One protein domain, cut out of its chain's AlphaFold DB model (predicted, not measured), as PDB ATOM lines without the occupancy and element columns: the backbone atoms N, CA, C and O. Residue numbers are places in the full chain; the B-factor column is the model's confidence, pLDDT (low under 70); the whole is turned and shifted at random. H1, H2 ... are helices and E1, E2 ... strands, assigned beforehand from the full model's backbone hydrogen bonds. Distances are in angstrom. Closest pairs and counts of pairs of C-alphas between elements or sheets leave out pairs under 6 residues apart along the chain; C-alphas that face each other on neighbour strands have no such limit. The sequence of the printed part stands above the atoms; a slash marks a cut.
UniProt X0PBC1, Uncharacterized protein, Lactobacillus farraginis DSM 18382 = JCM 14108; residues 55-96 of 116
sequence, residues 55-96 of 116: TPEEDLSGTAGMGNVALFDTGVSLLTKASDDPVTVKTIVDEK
ATOM      1  N   THR A  55     117.248 148.559 158.229       91.06
ATOM      2  CA  THR A  55     117.406 147.162 157.837       91.06
ATOM      3  C   THR A  55     116.941 146.220 158.959       91.06
ATOM      4  O   THR A  55     116.857 146.632 160.117       91.06
ATOM      5  N   PRO A  56     116.586 144.955 158.668       88.62
ATOM      6  CA  PRO A  56     116.155 144.022 159.715       88.62
ATOM      7  C   PRO A  56     117.228 143.789 160.790       88.62
ATOM      8  O   PRO A  56     116.917 143.610 161.966       88.62
ATOM      9  N   GLU A  57     118.497 143.796 160.394       89.69
ATOM     10  CA  GLU A  57     119.646 143.662 161.277       89.69
ATOM     11  C   GLU A  57     119.850 144.908 162.157       89.69
ATOM     12  O   GLU A  57     120.228 144.760 163.323       89.69
ATOM     13  N   GLU A  58     119.552 146.109 161.645       87.19
ATOM     14  CA  GLU A  58     119.483 147.346 162.441       87.19
ATOM     15  C   GLU A  58     118.367 147.270 163.495       87.19
ATOM     16  O   GLU A  58     118.650 147.435 164.685       87.19
ATOM     17  N   ASP A  59     117.144 146.916 163.080       86.38
ATOM     18  CA  ASP A  59     115.944 146.829 163.937       86.38
ATOM     19  C   ASP A  59     116.115 145.818 165.085       86.38
ATOM     20  O   ASP A  59     115.658 146.019 166.212       86.38
ATOM     21  N   LEU A  60     116.829 144.719 164.827       85.00
ATOM     22  CA  LEU A  60     117.066 143.667 165.816       85.00
ATOM     23  C   LEU A  60     118.392 143.815 166.576       85.00
ATOM     24  O   LEU A  60     118.735 142.945 167.395       85.00
ATOM     25  N   SER A  61     119.136 144.898 166.344       84.75
ATOM     26  CA  SER A  61     120.397 145.176 167.028       84.75
ATOM     27  C   SER A  61     120.210 145.223 168.550       84.75
ATOM     28  O   SER A  61     119.254 145.781 169.082       84.75
ATOM     29  N   GLY A  62     121.115 144.575 169.287       78.56
ATOM     30  CA  GLY A  62     121.029 144.453 170.750       78.56
ATOM     31  C   GLY A  62     120.123 143.326 171.261       78.56
ATOM     32  O   GLY A  62     120.128 143.046 172.462       78.56
ATOM     33  N   THR A  63     119.408 142.615 170.383       86.50
ATOM     34  CA  THR A  63     118.666 141.408 170.776       86.50
ATOM     35  C   THR A  63     119.629 140.278 171.152       86.50
ATOM     36  O   THR A  63     120.630 140.021 170.475       86.50
ATOM     37  N   ALA A  64     119.320 139.561 172.237       77.88
ATOM     38  CA  ALA A  64     120.136 138.447 172.707       77.88
ATOM     39  C   ALA A  64     120.328 137.385 171.608       77.88
ATOM     40  O   ALA A  64     119.369 136.877 171.032       77.88
ATOM     41  N   GLY A  65     121.586 137.035 171.326       77.94
ATOM     42  CA  GLY A  65     121.937 136.023 170.327       77.94
ATOM     43  C   GLY A  65     121.971 136.510 168.872       77.94
ATOM     44  O   GLY A  65     122.251 135.693 167.987       77.94
ATOM     45  N   MET A  66     121.736 137.802 168.606       79.25
ATOM     46  CA  MET A  66     121.818 138.361 167.250       79.25
ATOM     47  C   MET A  66     123.257 138.344 166.712       79.25
ATOM     48  O   MET A  66     123.488 137.880 165.600       79.25
ATOM     49  N   GLY A  67     124.237 138.713 167.540       81.88
ATOM     50  CA  GLY A  67     125.641 138.882 167.153       81.88
ATOM     51  C   GLY A  67     126.051 140.354 167.228       81.88
ATOM     52  O   GLY A  67     125.371 141.142 167.882       81.88
ATOM     53  N   ASN A  68     127.171 140.720 166.601       85.31
ATOM     54  CA  ASN A  68     127.633 142.110 166.566       85.31
ATOM     55  C   ASN A  68     127.165 142.788 165.273       85.31
ATOM     56  O   ASN A  68     127.596 142.373 164.194       85.31
ATOM     57  N   VAL A  69     126.318 143.811 165.397       87.19
ATOM     58  CA  VAL A  69     125.822 144.626 164.281       87.19
ATOM     59  C   VAL A  69     126.605 145.934 164.243       87.19
ATOM     60  O   VAL A  69     126.690 146.643 165.245       87.19
ATOM     61  N   ALA A  70     127.186 146.254 163.091       88.19
ATOM     62  CA  ALA A  70     127.830 147.531 162.822       88.19
ATOM     63  C   ALA A  70     127.083 148.258 161.705       88.19
ATOM     64  O   ALA A  70     126.771 147.656 160.681       88.19
ATOM     65  N   LEU A  71     126.831 149.551 161.901       85.94
ATOM     66  CA  LEU A  71     126.216 150.407 160.888       85.94
ATOM     67  C   LEU A  71     127.312 151.091 160.081       85.94
ATOM     68  O   LEU A  71     128.253 151.649 160.656       85.94
ATOM     69  N   PHE A  72     127.190 151.050 158.761       83.00
ATOM     70  CA  PHE A  72     128.077 151.739 157.835       83.00
ATOM     71  C   PHE A  72     127.292 152.834 157.121       83.00
ATOM     72  O   PHE A  72     126.379 152.557 156.355       83.00
ATOM     73  N   ASP A  73     127.676 154.089 157.358       77.06
ATOM     74  CA  ASP A  73     126.953 155.255 156.835       77.06
ATOM     75  C   ASP A  73     125.453 155.217 157.217       77.06
ATOM     76  O   ASP A  73     125.121 154.925 158.367       77.06
ATOM     77  N   THR A  74     124.555 155.543 156.284       76.75
ATOM     78  CA  THR A  74     123.105 155.577 156.478       76.75
ATOM     79  C   THR A  74     122.465 154.390 155.758       76.75
ATOM     80  O   THR A  74     122.451 154.366 154.532       76.75
ATOM     81  N   GLY A  75     121.895 153.438 156.505       77.94
ATOM     82  CA  GLY A  75     121.056 152.358 155.966       77.94
ATOM     83  C   GLY A  75     121.786 151.134 155.405       77.94
ATOM     84  O   GLY A  75     121.149 150.350 154.699       77.94
ATOM     85  N   VAL A  76     123.085 150.971 155.698       91.12
ATOM     86  CA  VAL A  76     123.852 149.737 155.451       91.12
ATOM     87  C   VAL A  76     124.254 149.129 156.789       91.12
ATOM     88  O   VAL A  76     124.920 149.781 157.599       91.12
ATOM     89  N   SER A  77     123.937 147.856 156.994       92.31
ATOM     90  CA  SER A  77     124.285 147.130 158.210       92.31
ATOM     91  C   SER A  77     125.204 145.934 157.918       92.31
ATOM     92  O   SER A  77     125.233 145.357 156.827       92.31
ATOM     93  N   LEU A  78     126.039 145.602 158.904       92.19
ATOM     94  CA  LEU A  78     126.967 144.478 158.888       92.19
ATOM     95  C   LEU A  78     126.786 143.663 160.164       92.19
ATOM     96  O   LEU A  78     127.216 144.079 161.242       92.19
ATOM     97  N   LEU A  79     126.252 142.456 160.033       91.56
ATOM     98  CA  LEU A  79     126.184 141.490 161.118       91.56
ATOM     99  C   LEU A  79     127.332 140.487 161.014       91.56
ATOM    100  O   LEU A  79     127.502 139.805 160.004       91.56
ATOM    101  N   THR A  80     128.086 140.331 162.102       92.38
ATOM    102  CA  THR A  80     129.044 139.230 162.265       92.38
ATOM    103  C   THR A  80     128.614 138.311 163.403       92.38
ATOM    104  O   THR A  80     128.455 138.747 164.547       92.38
ATOM    105  N   LYS A  81     128.456 137.018 163.097       90.69
ATOM    106  CA  LYS A  81     128.050 135.981 164.054       90.69
ATOM    107  C   LYS A  81     128.953 134.756 163.950       90.69
ATOM    108  O   LYS A  81     129.022 134.116 162.902       90.69
ATOM    109  N   ALA A  82     129.624 134.424 165.049       91.44
ATOM    110  CA  ALA A  82     130.385 133.187 165.184       91.44
ATOM    111  C   ALA A  82     129.475 132.040 165.660       91.44
ATOM    112  O   ALA A  82     128.568 132.253 166.465       91.44
ATOM    113  N   SER A  83     129.734 130.839 165.159       90.06
ATOM    114  CA  SER A  83     129.184 129.558 165.610       90.06
ATOM    115  C   SER A  83     130.361 128.643 165.926       90.06
ATOM    116  O   SER A  83     131.379 128.734 165.243       90.06
ATOM    117  N   ASP A  84     130.254 127.795 166.944       92.62
ATOM    118  CA  ASP A  84     131.333 126.933 167.440       92.62
ATOM    119  C   ASP A  84     131.170 125.445 167.079       92.62
ATOM    120  O   ASP A  84     132.166 124.726 167.063       92.62
ATOM    121  N   ASP A  85     129.974 124.989 166.689       86.88
ATOM    122  CA  ASP A  85     129.738 123.602 166.256       86.88
ATOM    123  C   ASP A  85     128.763 123.501 165.056       86.88
ATOM    124  O   ASP A  85     127.544 123.478 165.245       86.88
ATOM    125  N   PRO A  86     129.254 123.481 163.796       91.12
ATOM    126  CA  PRO A  86     130.654 123.604 163.382       91.12
ATOM    127  C   PRO A  86     131.197 125.034 163.541       91.12
ATOM    128  O   PRO A  86     130.461 126.015 163.379       91.12
ATOM    129  N   VAL A  87     132.513 125.151 163.779       93.88
ATOM    130  CA  VAL A  87     133.198 126.450 163.887       93.88
ATOM    131  C   VAL A  87     133.107 127.206 162.565       93.88
ATOM    132  O   VAL A  87     133.750 126.847 161.579       93.88
ATOM    133  N   THR A  88     132.312 128.270 162.544       95.44
ATOM    134  CA  THR A  88     132.095 129.112 161.366       95.44
ATOM    135  C   THR A  88     131.869 130.559 161.776       95.44
ATOM    136  O   THR A  88     131.421 130.857 162.882       95.44
ATOM    137  N   VAL A  89     132.168 131.484 160.868       93.56
ATOM    138  CA  VAL A  89     131.796 132.892 161.008       93.56
ATOM    139  C   VAL A  89     130.882 133.234 159.846       93.56
ATOM    140  O   VAL A  89     131.239 133.026 158.687       93.56
ATOM    141  N   LYS A  90     129.693 133.741 160.162       92.81
ATOM    142  CA  LYS A  90     128.767 134.294 159.182       92.81
ATOM    143  C   LYS A  90     128.873 135.812 159.216       92.81
ATOM    144  O   LYS A  90     128.693 136.421 160.269       92.81
ATOM    145  N   THR A  91     129.131 136.389 158.051       93.38
ATOM    146  CA  THR A  91     129.059 137.827 157.811       93.38
ATOM    147  C   THR A  91     127.870 138.087 156.900       93.38
ATOM    148  O   THR A  91     127.790 137.503 155.819       93.38
ATOM    149  N   ILE A  92     126.938 138.916 157.353       92.00
ATOM    150  CA  ILE A  92     125.760 139.335 156.597       92.00
ATOM    151  C   ILE A  92     125.881 140.838 156.386       92.00
ATOM    152  O   ILE A  92     126.170 141.564 157.332       92.00
ATOM    153  N   VAL A  93     125.717 141.266 155.138       92.88
ATOM    154  CA  VAL A  93     125.663 142.676 154.753       92.88
ATOM    155  C   VAL A  93     124.308 142.906 154.123       92.88
ATOM    156  O   VAL A  93     123.925 142.166 153.213       92.88
ATOM    157  N   ASP A  94     123.606 143.918 154.596       92.25
ATOM    158  CA  ASP A  94     122.285 144.276 154.121       92.25
ATOM    159  C   ASP A  94     122.143 145.792 153.992       92.25
ATOM    160  O   ASP A  94     122.811 146.588 154.648       92.25
ATOM    161  N   GLU A  95     121.284 146.185 153.063       94.44
ATOM    162  CA  GLU A  95     120.995 147.575 152.761       94.44
ATOM    163  C   GLU A  95     119.571 147.649 152.215       94.44
ATOM    164  O   GLU A  95     119.144 146.795 151.426       94.44
ATOM    165  N   LYS A  96     118.822 148.677 152.619       92.31
ATOM    166  CA  LYS A  96     117.464 148.904 152.125       92.31
ATOM    167  C   LYS A  96     117.268 150.361 151.742       92.31
ATOM    168  O   LYS A  96     117.167 151.243 152.592       92.31
TER     169      LYS A  96
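AT A GLANCE: This is residues 55 to 96 of the 116 residues of an uncharacterized protein of Lactobacillus farraginis DSM 18382 = JCM 14108 (UniProt X0PBC1). A long, narrow hairpin of E2 and E3 makes the length of this domain, and the short strand E1 widens it into a three-stranded sheet beside the first half of E2. The small helix H1 sits by the sheet at this wider end, while the opposite tip, residues 83 to 88, sticks out. The printed part has 42 residues, with one named helix and three named strands that follow along the chain as H1, E1, E2, E3; the sheet's order is E1, E2, E3, antiparallel throughout, and the class is mostly strand. The whole is only just compact, close to loose, with a radius of gyration of the C-alphas of 10.7 A, and elongated, spanning 34 by 18 by 12 A.

IN THESE COORDINATES: H1 is residues 56 to 59, 5.1 A long, and begins at C-alpha 56 (116.155, 144.022, 159.715). E1, residues 68 to 72, is 13.0 A long. E2, residues 76 to 84, is 26.8 A long and ends at C-alpha 84 (131.333, 126.933, 167.440). E3, residues 87 to 95, is 26.8 A long and ends at C-alpha 95 (120.995, 147.575, 152.761).

HOW THE PARTS SIT: The strands form a meander, each the antiparallel neighbour of the one before. The hairpin E1 and E2 has 158 degrees between its directions, with N 70 and O 78 within hydrogen-bond range at 2.9 A. The hairpin E2 and E3 has 167 degrees, with N 79 and O 92 at 2.8 A and N 83 and O 88 at 2.8 A. E2 is the inner strand. H1 is on the sheet but only grazes it, with residues 56 to 58; its closest C-alphas to E2 are those of Glu 58 and Ser 77, 6.4 A apart. H1 is too short for an O i to N i+4 pair, and its 1 pair of O i and N i+3 is within range.

THE WHOLE: The C-alphas farthest apart, of Thr 74 and Asp 85, are 34.1 A apart; those of Thr 55 and Lys 96 are 6.0 A apart. The printed part has no cut. The links E1 to E2 and E2 to E3 are tight, and H1 to E1 is short, with 8 residues. The mean pLDDT of the printed part is 87.9, and no printed residue is under 70.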